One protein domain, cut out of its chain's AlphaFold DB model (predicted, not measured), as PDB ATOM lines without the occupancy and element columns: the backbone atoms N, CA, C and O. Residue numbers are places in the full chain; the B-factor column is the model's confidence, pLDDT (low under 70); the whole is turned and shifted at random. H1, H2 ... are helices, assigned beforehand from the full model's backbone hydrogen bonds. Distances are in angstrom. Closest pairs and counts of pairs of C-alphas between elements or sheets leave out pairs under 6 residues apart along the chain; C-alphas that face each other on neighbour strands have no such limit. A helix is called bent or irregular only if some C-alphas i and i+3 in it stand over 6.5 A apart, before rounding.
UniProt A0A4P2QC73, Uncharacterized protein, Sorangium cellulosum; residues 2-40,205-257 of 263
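Overview. This is residues 2 to 40 and 205 to 257 of the 263 residues of an uncharacterized protein of Sorangium cellulosum (UniProt A0A4P2QC73). There is little regular structure: one long helix, H1, meets short H4 at its last residues, and short H2 and H3 lie among long loops. Residues 244 to 257 run through the middle, while loops 2 to 20 and 212 to 225 reach opposite ends. The printed part has 92 residues, 36 in four named helices, H1 to H4 in chain order, and no named strand: all helix. It is only just compact, close to loose, with radius of gyration of the C-alphas 14.6 A and spans of 43 by 30 by 21 A.

Arrangement. H1, residues 21 to 40, touches H4, residues 239 to 243, with residues 37 to 40 alone; the closest C-alphas, of Ile 39 and Phe 241, are 4.8 A apart. H3, residues 226 to 232, is close to but not clearly touching H4 (closest C-alphas, Trp 230 and Gly 242, 7.7 A) and H2, residues 208 to 211 (Val 211 and Leu 226, 7.3 A). H1 is apart from H2 and H3. O i to N i+4 pairs are within hydrogen-bond range throughout H3, 13 of 16 in H1 and 0 of 1 in H4, which has 2 of 2 O i to N i+3 pairs; H2 is too short.

Along the chain. H1 runs 26.6 A from C-alpha 21 at (172.765, 159.895, 253.183); it is irregular, C-alphas 37 and 40 being 7.0 A apart. H4 ends at C-alpha 243, (197.717, 149.819, 232.355).

Size, cuts and confidence. The farthest C-alphas, of Ser 22 and Val 220, are 44.4 A apart. Residues 41 to 204 are not printed; C-alphas 40 and 205 are 14.1 A apart across the cut. H2 to H3 is a long link. Residues 256 to 257 have pLDDT under 70.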
ATOM      1  N   ASN A   2     188.560 141.496 241.504       75.88
ATOM      2  CA  ASN A   2     188.420 141.213 240.070       75.88
ATOM      3  C   ASN A   2     186.931 140.936 239.833       75.88
ATOM      4  O   ASN A   2     186.459 139.848 240.153       75.88
ATOM      5  N   THR A   3     186.181 141.947 239.392       80.00
ATOM      6  CA  THR A   3     184.716 141.886 239.271       80.00
ATOM      7  C   THR A   3     184.282 142.138 237.833       80.00
ATOM      8  O   THR A   3     184.619 143.166 237.245       80.00
ATOM      9  N   SER A   4     183.524 141.202 237.259       83.50
ATOM     10  CA  SER A   4     182.947 141.324 235.910       83.50
ATOM     11  C   SER A   4     181.651 142.141 235.881       83.50
ATOM     12  O   SER A   4     181.230 142.587 234.817       83.50
ATOM     13  N   THR A   5     181.028 142.360 237.040       88.50
ATOM     14  CA  THR A   5     179.848 143.212 237.230       88.50
ATOM     15  C   THR A   5     180.245 144.620 237.667       88.50
ATOM     16  O   THR A   5     181.383 144.856 238.082       88.50
ATOM     17  N   LEU A   6     179.301 145.564 237.597       90.94
ATOM     18  CA  LEU A   6     179.509 146.919 238.108       90.94
ATOM     19  C   LEU A   6     179.858 146.888 239.612       90.94
ATOM     20  O   LEU A   6     179.227 146.122 240.346       90.94
ATOM     21  N   PRO A   7     180.854 147.674 240.072       91.75
ATOM     22  CA  PRO A   7     181.171 147.799 241.495       91.75
ATOM     23  C   PRO A   7     179.982 148.327 242.313       91.75
ATOM     24  O   PRO A   7     179.231 149.172 241.824       91.75
ATOM     25  N   ASP A   8     179.820 147.860 243.556       91.94
ATOM     26  CA  ASP A   8     178.759 148.348 244.447       91.94
ATOM     27  C   ASP A   8     179.045 149.804 244.862       91.94
ATOM     28  O   ASP A   8     180.059 150.126 245.490       91.94
ATOM     29  N   LEU A   9     178.142 150.713 244.496       90.44
ATOM     30  CA  LEU A   9     178.252 152.133 244.825       90.44
ATOM     31  C   LEU A   9     178.115 152.394 246.327       90.44
ATOM     32  O   LEU A   9     178.671 153.378 246.815       90.44
ATOM     33  N   PHE A  10     177.430 151.513 247.055       93.69
ATOM     34  CA  PHE A  10     177.110 151.667 248.471       93.69
ATOM     35  C   PHE A  10     178.037 150.867 249.391       93.69
ATOM     36  O   PHE A  10     177.795 150.822 250.592       93.69
ATOM     37  N   GLU A  11     179.092 150.247 248.866       94.56
ATOM     38  CA  GLU A  11     180.117 149.559 249.658       94.56
ATOM     39  C   GLU A  11     181.452 150.306 249.563       94.56
ATOM     40  O   GLU A  11     181.991 150.486 248.472       94.56
ATOM     41  N   PHE A  12     181.981 150.761 250.696       95.38
ATOM     42  CA  PHE A  12     183.306 151.372 250.808       95.38
ATOM     43  C   PHE A  12     184.412 150.365 250.449       95.38
ATOM     44  O   PHE A  12     184.211 149.152 250.495       95.38
ATOM     45  N   PHE A  13     185.617 150.831 250.102       93.81
ATOM     46  CA  PHE A  13     186.713 149.923 249.733       93.81
ATOM     47  C   PHE A  13     187.287 149.128 250.913       93.81
ATOM     48  O   PHE A  13     188.011 148.158 250.682       93.81
ATOM     49  N   ASP A  14     186.967 149.509 252.150       94.50
ATOM     50  CA  ASP A  14     187.250 148.725 253.357       94.50
ATOM     51  C   ASP A  14     186.199 147.628 253.634       94.50
ATOM     52  O   ASP A  14     186.372 146.838 254.562       94.50
ATOM     53  N   GLY A  15     185.141 147.546 252.815       94.31
ATOM     54  CA  GLY A  15     184.039 146.587 252.931       94.31
ATOM     55  C   GLY A  15     182.859 147.073 253.781       94.31
ATOM     56  O   GLY A  15     181.867 146.354 253.915       94.31
ATOM     57  N   ALA A  16     182.921 148.274 254.366       95.69
ATOM     58  CA  ALA A  16     181.782 148.840 255.082       95.69
ATOM     59  C   ALA A  16     180.640 149.171 254.107       95.69
ATOM     60  O   ALA A  16     180.865 149.668 253.005       95.69
ATOM     61  N   ARG A  17     179.385 148.950 254.515       96.62
ATOM     62  CA  ARG A  17     178.213 149.321 253.710       96.62
ATOM     63  C   ARG A  17     177.651 150.665 254.163       96.62
ATOM     64  O   ARG A  17     177.372 150.853 255.346       96.62
ATOM     65  N   MET A  18     177.433 151.572 253.217       96.19
ATOM     66  CA  MET A  18     176.679 152.800 253.432       96.19
ATOM     67  C   MET A  18     175.250 152.490 253.884       96.19
ATOM     68  O   MET A  18     174.555 151.660 253.297       96.19
ATOM     69  N   SER A  19     174.794 153.222 254.892       95.25
ATOM     70  CA  SER A  19     173.450 153.131 255.466       95.25
ATOM     71  C   SER A  19     172.755 154.490 255.600       95.25
ATOM     72  O   SER A  19     171.543 154.539 255.813       95.25
ATOM     73  N   LYS A  20     173.488 155.607 255.468       95.81
ATOM     74  CA  LYS A  20     172.971 156.970 255.659       95.81
ATOM     75  C   LYS A  20     173.364 157.894 254.514       95.81
ATOM     76  O   LYS A  20     174.480 157.847 254.009       95.81
ATOM     77  N   ARG A  21     172.484 158.847 254.185       94.25
ATOM     78  CA  ARG A  21     172.765 159.895 253.183       94.25
ATOM     79  C   ARG A  21     174.012 160.718 253.520       94.25
ATOM     80  O   ARG A  21     174.790 161.035 252.632       94.25
ATOM     81  N   SER A  22     174.246 161.013 254.801       95.62
ATOM     82  CA  SER A  22     175.414 161.783 255.254       95.62
ATOM     83  C   SER A  22     176.757 161.118 254.923       95.62
ATOM     84  O   SER A  22     177.771 161.806 254.835       95.62
ATOM     85  N   GLU A  23     176.779 159.797 254.723       95.75
ATOM     86  CA  GLU A  23     177.984 159.036 254.370       95.75
ATOM     87  C   GLU A  23     178.358 159.203 252.888       95.75
ATOM     88  O   GLU A  23     179.496 158.926 252.505       95.75
ATOM     89  N   TRP A  24     177.434 159.709 252.055       94.69
ATOM     90  CA  TRP A  24     177.659 159.904 250.621       94.69
ATOM     91  C   TRP A  24     178.850 160.811 250.345       94.69
ATOM     92  O   TRP A  24     179.641 160.528 249.452       94.69
ATOM     93  N   ARG A  25     179.051 161.845 251.166       94.56
ATOM     94  CA  ARG A  25     180.208 162.737 251.037       94.56
ATOM     95  C   ARG A  25     181.534 161.972 251.135       94.56
ATOM     96  O   ARG A  25     182.445 162.222 250.347       94.56
ATOM     97  N   CYS A  26     181.639 161.031 252.073       95.31
ATOM     98  CA  CYS A  26     182.829 160.198 252.245       95.31
ATOM     99  C   CYS A  26     182.977 159.205 251.088       95.31
ATOM    100  O   CYS A  26     184.054 159.113 250.498       95.31
ATOM    101  N   ARG A  27     181.890 158.522 250.708       95.31
ATOM    102  CA  ARG A  27     181.914 157.556 249.603       95.31
ATOM    103  C   ARG A  27     182.265 158.211 248.271       95.31
ATOM    104  O   ARG A  27     183.095 157.701 247.528       95.31
ATOM    105  N   ARG A  28     181.692 159.376 247.976       94.94
ATOM    106  CA  ARG A  28     181.987 160.152 246.768       94.94
ATOM    107  C   ARG A  28     183.461 160.550 246.700       94.94
ATOM    108  O   ARG A  28     184.068 160.440 245.638       94.94
ATOM    109  N   ALA A  29     184.052 160.982 247.816       94.19
ATOM    110  CA  ALA A  29     185.475 161.323 247.871       94.19
ATOM    111  C   ALA A  29     186.371 160.101 247.595       94.19
ATOM    112  O   ALA A  29     187.347 160.200 246.848       94.19
ATOM    113  N   GLU A  30     186.010 158.944 248.145       95.75
ATOM    114  CA  GLU A  30     186.690 157.673 247.900       95.75
ATOM    115  C   GLU A  30     186.583 157.234 246.424       95.75
ATOM    116  O   GLU A  30     187.600 156.940 245.787       95.75
ATOM    117  N   LEU A  31     185.376 157.271 245.848       95.31
ATOM    118  CA  LEU A  31     185.132 156.987 244.429       95.31
ATOM    119  C   LEU A  31     185.941 157.923 243.526       95.31
ATOM    120  O   LEU A  31     186.613 157.464 242.603       95.31
ATOM    121  N   LYS A  32     185.947 159.229 243.824       95.50
ATOM    122  CA  LYS A  32     186.741 160.222 243.090       95.50
ATOM    123  C   LYS A  32     188.229 159.874 243.114       95.50
ATOM    124  O   LYS A  32     188.866 159.886 242.064       95.50
ATOM    125  N   LYS A  33     188.781 159.502 244.274       95.62
ATOM    126  CA  LYS A  33     190.194 159.102 244.387       95.62
ATOM    127  C   LYS A  33     190.510 157.838 243.587       95.62
ATOM    128  O   LYS A  33     191.587 157.749 242.999       95.62
ATOM    129  N   ALA A  34     189.581 156.888 243.493       96.06
ATOM    130  CA  ALA A  34     189.743 155.747 242.596       96.06
ATOM    131  C   ALA A  34     189.701 156.156 241.113       96.06
ATOM    132  O   ALA A  34     190.558 155.730 240.340       96.06
ATOM    133  N   VAL A  35     188.773 157.023 240.706       96.31
ATOM    134  CA  VAL A  35     188.719 157.534 239.325       96.31
ATOM    135  C   VAL A  35     190.017 158.270 238.957       96.31
ATOM    136  O   VAL A  35     190.579 158.033 237.884       96.31
ATOM    137  N   GLU A  36     190.547 159.102 239.854       96.25
ATOM    138  CA  GLU A  36     191.848 159.762 239.686       96.25
ATOM    139  C   GLU A  36     192.980 158.737 239.543       96.25
ATOM    140  O   GLU A  36     193.764 158.794 238.598       96.25
ATOM    141  N   LYS A  37     193.041 157.746 240.436       96.38
ATOM    142  CA  LYS A  37     194.123 156.755 240.473       96.38
ATOM    143  C   LYS A  37     194.141 155.810 239.270       96.38
ATOM    144  O   LYS A  37     195.219 155.429 238.821       96.38
ATOM    145  N   TYR A  38     192.976 155.387 238.783       96.38
ATOM    146  CA  TYR A  38     192.878 154.303 237.801       96.38
ATOM    147  C   TYR A  38     192.516 154.775 236.387       96.38
ATOM    148  O   TYR A  38     192.852 154.081 235.430       96.38
ATOM    149  N   ILE A  39     191.845 155.925 236.236       95.38
ATOM    150  CA  ILE A  39     191.225 156.327 234.961       95.38
ATOM    151  C   ILE A  39     191.792 157.649 234.441       95.38
ATOM    152  O   ILE A  39     192.307 157.704 233.324       95.38
ATOM    153  N   HIS A  40     191.690 158.732 235.211       95.94
ATOM    154  CA  HIS A  40     191.927 160.072 234.668       95.94
ATOM    155  C   HIS A  40     193.205 160.759 235.150       95.94
ATOM    156  O   HIS A  40     193.607 161.737 234.529       95.94
ATOM    157  N   VAL A 205     179.656 158.602 229.601       92.38
ATOM    158  CA  VAL A 205     178.624 157.890 230.387       92.38
ATOM    159  C   VAL A 205     178.632 156.361 230.246       92.38
ATOM    160  O   VAL A 205     178.026 155.667 231.059       92.38
ATOM    161  N   SER A 206     179.269 155.799 229.212       92.31
ATOM    162  CA  SER A 206     179.241 154.346 228.982       92.31
ATOM    163  C   SER A 206     180.142 153.593 229.961       92.31
ATOM    164  O   SER A 206     181.353 153.823 229.967       92.31
ATOM    165  N   ALA A 207     179.562 152.641 230.702       92.56
ATOM    166  CA  ALA A 207     180.274 151.707 231.579       92.56
ATOM    167  C   ALA A 207     181.353 150.916 230.830       92.56
ATOM    168  O   ALA A 207     181.066 150.252 229.833       92.56
ATOM    169  N   PHE A 208     182.580 150.921 231.338       93.50
ATOM    170  CA  PHE A 208     183.720 150.221 230.756       93.50
ATOM    171  C   PHE A 208     183.502 148.711 230.702       93.50
ATOM    172  O   PHE A 208     183.789 148.091 229.676       93.50
ATOM    173  N   ARG A 209     182.949 148.114 231.766       93.06
ATOM    174  CA  ARG A 209     182.618 146.679 231.782       93.06
ATOM    175  C   ARG A 209     181.594 146.301 230.717       93.06
ATOM    176  O   ARG A 209     181.747 145.260 230.090       93.06
ATOM    177  N   ILE A 210     180.607 147.163 230.465       91.50
ATOM    178  CA  ILE A 210     179.604 146.944 229.414       91.50
ATOM    179  C   ILE A 210     180.217 147.149 228.030       91.50
ATOM    180  O   ILE A 210     180.015 146.323 227.155       91.50
ATOM    181  N   VAL A 211     181.031 148.186 227.822       91.06
ATOM    182  CA  VAL A 211     181.765 148.378 226.556       91.06
ATOM    183  C   VAL A 211     182.614 147.145 226.216       91.06
ATOM    184  O   VAL A 211     182.663 146.730 225.058       91.06
ATOM    185  N   ASN A 212     183.222 146.504 227.217       90.25
ATOM    186  CA  ASN A 212     184.029 145.298 227.030       90.25
ATOM    187  C   ASN A 212     183.232 144.037 226.667       90.25
ATOM    188  O   ASN A 212     183.836 143.088 226.170       90.25
ATOM    189  N   THR A 213     181.905 144.015 226.830       89.75
ATOM    190  CA  THR A 213     181.075 142.920 226.294       89.75
ATOM    191  C   THR A 213     180.819 143.061 224.791       89.75
ATOM    192  O   THR A 213     180.073 142.265 224.230       89.75
ATOM    193  N   ASN A 214     181.409 144.073 224.144       88.94
ATOM    194  CA  ASN A 214     181.244 144.389 222.728       88.94
ATOM    195  C   ASN A 214     179.763 144.493 222.302       88.94
ATOM    196  O   ASN A 214     179.336 143.796 221.376       88.94
ATOM    197  N   PRO A 215     178.951 145.322 222.990       90.56
ATOM    198  CA  PRO A 215     177.530 145.433 222.700       90.56
ATOM    199  C   PRO A 215     177.331 146.004 221.296       90.56
ATOM    200  O   PRO A 215     178.032 146.931 220.884       90.56
ATOM    201  N   VAL A 216     176.359 145.454 220.571       90.56
ATOM    202  CA  VAL A 216     176.037 145.842 219.195       90.56
ATOM    203  C   VAL A 216     174.755 146.663 219.193       90.56
ATOM    204  O   VAL A 216     173.741 146.242 219.747       90.56
ATOM    205  N   GLY A 217     174.814 147.850 218.591       84.50
ATOM    206  CA  GLY A 217     173.665 148.743 218.476       84.50
ATOM    207  C   GLY A 217     172.728 148.389 217.310       84.50
ATOM    208  O   GLY A 217     173.035 147.509 216.503       84.50
ATOM    209  N   PRO A 218     171.613 149.127 217.146       89.06
ATOM    210  CA  PRO A 218     170.645 148.909 216.061       89.06
ATOM    211  C   PRO A 218     171.226 149.038 214.645       89.06
ATOM    212  O   PRO A 218     170.686 148.484 213.695       89.06
ATOM    213  N   ASN A 219     172.343 149.752 214.494       89.81
ATOM    214  CA  ASN A 219     173.077 149.886 213.233       89.81
ATOM    215  C   ASN A 219     174.031 148.709 212.947       89.81
ATOM    216  O   ASN A 219     174.846 148.801 212.029       89.81
ATOM    217  N   VAL A 220     173.959 147.633 213.740       91.50
ATOM    218  CA  VAL A 220     174.793 146.422 213.637       91.50
ATOM    219  C   VAL A 220     176.293 146.718 213.813       91.50
ATOM    220  O   VAL A 220     177.153 145.938 213.409       91.50
ATOM    221  N   LYS A 221     176.635 147.854 214.435       89.62
ATOM    222  CA  LYS A 221     178.015 148.208 214.777       89.62
ATOM    223  C   LYS A 221     178.244 148.060 216.281       89.62
ATOM    224  O   LYS A 221     177.350 148.393 217.067       89.62
ATOM    225  N   PRO A 222     179.425 147.572 216.694       90.06
ATOM    226  CA  PRO A 222     179.776 147.536 218.102       90.06
ATOM    227  C   PRO A 222     179.977 148.948 218.655       90.06
ATOM    228  O   PRO A 222     180.314 149.881 217.918       90.06
ATOM    229  N   ALA A 223     179.823 149.094 219.969       88.94
ATOM    230  CA  ALA A 223     180.281 150.285 220.674       88.94
ATOM    231  C   ALA A 223     181.790 150.517 220.458       88.94
ATOM    232  O   ALA A 223     182.568 149.577 220.278       88.94
ATOM    233  N   GLN A 224     182.227 151.781 220.517       91.81
ATOM    234  CA  GLN A 224     183.651 152.123 220.490       91.81
ATOM    235  C   GLN A 224     184.369 151.424 221.654       91.81
ATOM    236  O   GLN A 224     184.051 151.669 222.819       91.81
ATOM    237  N   SER A 225     185.355 150.581 221.348       93.25
ATOM    238  CA  SER A 225     186.125 149.865 222.370       93.25
ATOM    239  C   SER A 225     187.021 150.807 223.182       93.25
ATOM    240  O   SER A 225     187.419 151.873 222.707       93.25
ATOM    241  N   LEU A 226     187.414 150.392 224.391       92.62
ATOM    242  CA  LEU A 226     188.349 151.154 225.232       92.62
ATOM    243  C   LEU A 226     189.707 151.366 224.553       92.62
ATOM    244  O   LEU A 226     190.279 152.450 224.643       92.62
ATOM    245  N   SER A 227     190.210 150.357 223.837       91.94
ATOM    246  CA  SER A 227     191.457 150.464 223.072       91.94
ATOM    247  C   SER A 227     191.343 151.467 221.924       91.94
ATOM    248  O   SER A 227     192.277 152.235 221.696       91.94
ATOM    249  N   SER A 228     190.202 151.493 221.224       92.44
ATOM    250  CA  SER A 228     189.942 152.487 220.178       92.44
ATOM    251  C   SER A 228     189.847 153.892 220.767       92.44
ATOM    252  O   SER A 228     190.534 154.786 220.285       92.44
ATOM    253  N   ALA A 229     189.070 154.079 221.839       91.75
ATOM    254  CA  ALA A 229     188.921 155.372 222.504       91.75
ATOM    255  C   ALA A 229     190.261 155.902 223.045       91.75
ATOM    256  O   ALA A 229     190.562 157.082 222.917       91.75
ATOM    257  N   TRP A 230     191.094 155.024 223.611       90.50
ATOM    258  CA  TRP A 230     192.444 155.365 224.061       90.50
ATOM    259  C   TRP A 230     193.352 155.857 222.927       90.50
ATOM    260  O   TRP A 230     194.193 156.732 223.136       90.50
ATOM    261  N   SER A 231     193.234 155.248 221.748       88.50
ATOM    262  CA  SER A 231     194.170 155.468 220.640       88.50
ATOM    263  C   SER A 231     193.745 156.621 219.734       88.50
ATOM    264  O   SER A 231     194.607 157.270 219.151       88.50
ATOM    265  N   GLU A 232     192.440 156.887 219.631       86.44
ATOM    266  CA  GLU A 232     191.869 157.970 218.822       86.44
ATOM    267  C   GLU A 232     192.319 159.349 219.308       86.44
ATOM    268  O   GLU A 232     192.792 160.165 218.519       86.44
ATOM    269  N   ALA A 233     192.245 159.585 220.615       79.50
ATOM    270  CA  ALA A 233     192.811 160.766 221.238       79.50
ATOM    271  C   ALA A 233     193.403 160.369 222.583       79.50
ATOM    272  O   ALA A 233     192.691 160.033 223.535       79.50
ATOM    273  N   GLN A 234     194.733 160.408 222.664       80.62
ATOM    274  CA  GLN A 234     195.425 159.889 223.836       80.62
ATOM    275  C   GLN A 234     194.963 160.613 225.104       80.62
ATOM    276  O   GLN A 234     194.837 159.973 226.139       80.62
ATOM    277  N   GLY A 235     194.649 161.907 225.041       87.44
ATOM    278  CA  GLY A 235     194.282 162.735 226.185       87.44
ATOM    279  C   GLY A 235     192.913 162.476 226.813       87.44
ATOM    280  O   GLY A 235     192.670 163.010 227.891       87.44
ATOM    281  N   TRP A 236     192.017 161.664 226.242       92.00
ATOM    282  CA  TRP A 236     190.707 161.428 226.876       92.00
ATOM    283  C   TRP A 236     190.802 160.685 228.215       92.00
ATOM    284  O   TRP A 236     189.958 160.881 229.088       92.00
ATOM    285  N   PHE A 237     191.865 159.908 228.417       94.88
ATOM    286  CA  PHE A 237     192.154 159.217 229.671       94.88
ATOM    287  C   PHE A 237     193.515 159.638 230.235       94.88
ATOM    288  O   PHE A 237     194.391 160.151 229.527       94.88
ATOM    289  N   GLY A 238     193.702 159.422 231.535       95.44
ATOM    290  CA  GLY A 238     194.999 159.604 232.172       95.44
ATOM    291  C   GLY A 238     195.967 158.549 231.654       95.44
ATOM    292  O   GLY A 238     195.560 157.435 231.332       95.44
ATOM    293  N   THR A 239     197.255 158.874 231.583       95.81
ATOM    294  CA  THR A 239     198.304 157.936 231.130       95.81
ATOM    295  C   THR A 239     198.248 156.593 231.878       95.81
ATOM    296  O   THR A 239     198.446 155.534 231.285       95.81
ATOM    297  N   VAL A 240     197.857 156.634 233.155       94.75
ATOM    298  CA  VAL A 240     197.669 155.480 234.039       94.75
ATOM    299  C   VAL A 240     196.633 154.463 233.543       94.75
ATOM    300  O   VAL A 240     196.813 153.263 233.749       94.75
ATOM    301  N   PHE A 241     195.587 154.897 232.827       95.12
ATOM    302  CA  PHE A 241     194.546 153.996 232.318       95.12
ATOM    303  C   PHE A 241     195.072 153.040 231.240       95.12
ATOM    304  O   PHE A 241     194.518 151.957 231.042       95.12
ATOM    305  N   GLY A 242     196.202 153.374 230.604       93.94
ATOM    306  CA  GLY A 242     196.898 152.480 229.680       93.94
ATOM    307  C   GLY A 242     197.237 151.116 230.294       93.94
ATOM    308  O   GLY A 242     197.230 150.121 229.571       93.94
ATOM    309  N   ASN A 243     197.433 151.053 231.616       94.75
ATOM    310  CA  ASN A 243     197.717 149.819 232.355       94.75
ATOM    311  C   ASN A 243     196.472 148.948 232.595       94.75
ATOM    312  O   ASN A 243     196.604 147.757 232.862       94.75
ATOM    313  N   TYR A 244     195.273 149.532 232.519       92.94
ATOM    314  CA  TYR A 244     194.024 148.876 232.917       92.94
ATOM    315  C   TYR A 244     193.043 148.667 231.761       92.94
ATOM    316  O   TYR A 244     192.104 147.888 231.895       92.94
ATOM    317  N   ARG A 245     193.254 149.313 230.606       87.94
ATOM    318  CA  ARG A 245     192.313 149.277 229.469       87.94
ATOM    319  C   ARG A 245     191.976 147.869 228.956       87.94
ATOM    320  O   ARG A 245     190.891 147.670 228.424       87.94
ATOM    321  N   SER A 246     192.891 146.906 229.099       89.88
ATOM    322  CA  SER A 246     192.685 145.504 228.705       89.88
ATOM    323  C   SER A 246     192.030 144.650 229.795       89.88
ATOM    324  O   SER A 246     191.605 143.533 229.514       89.88
ATOM    325  N   ASN A 247     191.946 145.149 231.030       91.75
ATOM    326  CA  ASN A 247     191.346 144.451 232.158       91.75
ATOM    327  C   ASN A 247     190.754 145.452 233.162       91.75
ATOM    328  O   ASN A 247     191.330 145.727 234.211       91.75
ATOM    329  N   VAL A 248     189.580 146.000 232.854       92.50
ATOM    330  CA  VAL A 248     188.911 146.974 233.736       92.50
ATOM    331  C   VAL A 248     188.287 146.345 234.982       92.50
ATOM    332  O   VAL A 248     187.935 147.062 235.914       92.50
ATOM    333  N   ASN A 249     188.204 145.012 235.052       92.88
ATOM    334  CA  ASN A 249     187.619 144.298 236.190       92.88
ATOM    335  C   ASN A 249     188.435 144.465 237.481       92.88
ATOM    336  O   ASN A 249     187.911 144.226 238.571       92.88
ATOM    337  N   VAL A 250     189.704 144.880 237.372       93.50
ATOM    338  CA  VAL A 250     190.555 145.204 238.528       93.50
ATOM    339  C   VAL A 250     190.400 146.646 239.015       93.50
ATOM    340  O   VAL A 250     190.924 146.989 240.073       93.50
ATOM    341  N   ILE A 251     189.689 147.496 238.266       93.69
ATOM    342  CA  ILE A 251     189.386 148.867 238.676       93.69
ATOM    343  C   ILE A 251     188.201 148.809 239.654       93.69
ATOM    344  O   ILE A 251     187.150 148.278 239.288       93.69
ATOM    345  N   PRO A 252     188.313 149.359 240.877       93.31
ATOM    346  CA  PRO A 252     187.257 149.272 241.890       93.31
ATOM    347  C   PRO A 252     186.089 150.246 241.642       93.31
ATOM    348  O   PRO A 252     185.206 150.391 242.478       93.31
ATOM    349  N   VAL A 253     186.093 150.924 240.494       93.00
ATOM    350  CA  VAL A 253     185.075 151.867 240.024       93.00
ATOM    351  C   VAL A 253     184.791 151.628 238.543       93.00
ATOM    352  O   VAL A 253     185.535 150.927 237.849       93.00
ATOM    353  N   ASP A 254     183.701 152.204 238.061       92.12
ATOM    354  CA  ASP A 254     183.330 152.245 236.652       92.12
ATOM    355  C   ASP A 254     182.647 153.602 236.374       92.12
ATOM    356  O   ASP A 254     182.295 154.313 237.316       92.12
ATOM    357  N   THR A 255     182.487 154.001 235.111       83.56
ATOM    358  CA  THR A 255     181.815 155.266 234.750       83.56
ATOM    359  C   THR A 255     180.342 155.377 235.164       83.56
ATOM    360  O   THR A 255     179.912 156.518 235.333       83.56
ATOM    361  N   PRO A 256     179.553 154.305 235.403       60.59
ATOM    362  CA  PRO A 256     178.311 154.434 236.158       60.59
ATOM    363  C   PRO A 256     178.623 154.770 237.629       60.59
ATOM    364  O   PRO A 256     178.600 153.911 238.503       60.59
ATOM    365  N   GLY A 257     178.944 156.039 237.888       43.97
ATOM    366  CA  GLY A 257     178.678 156.732 239.150       43.97
ATOM    367  C   GLY A 257     177.276 157.351 239.085       43.97
ATOM    368  O   GLY A 257     176.755 157.523 237.983       43.97
TER     369      GLY A 257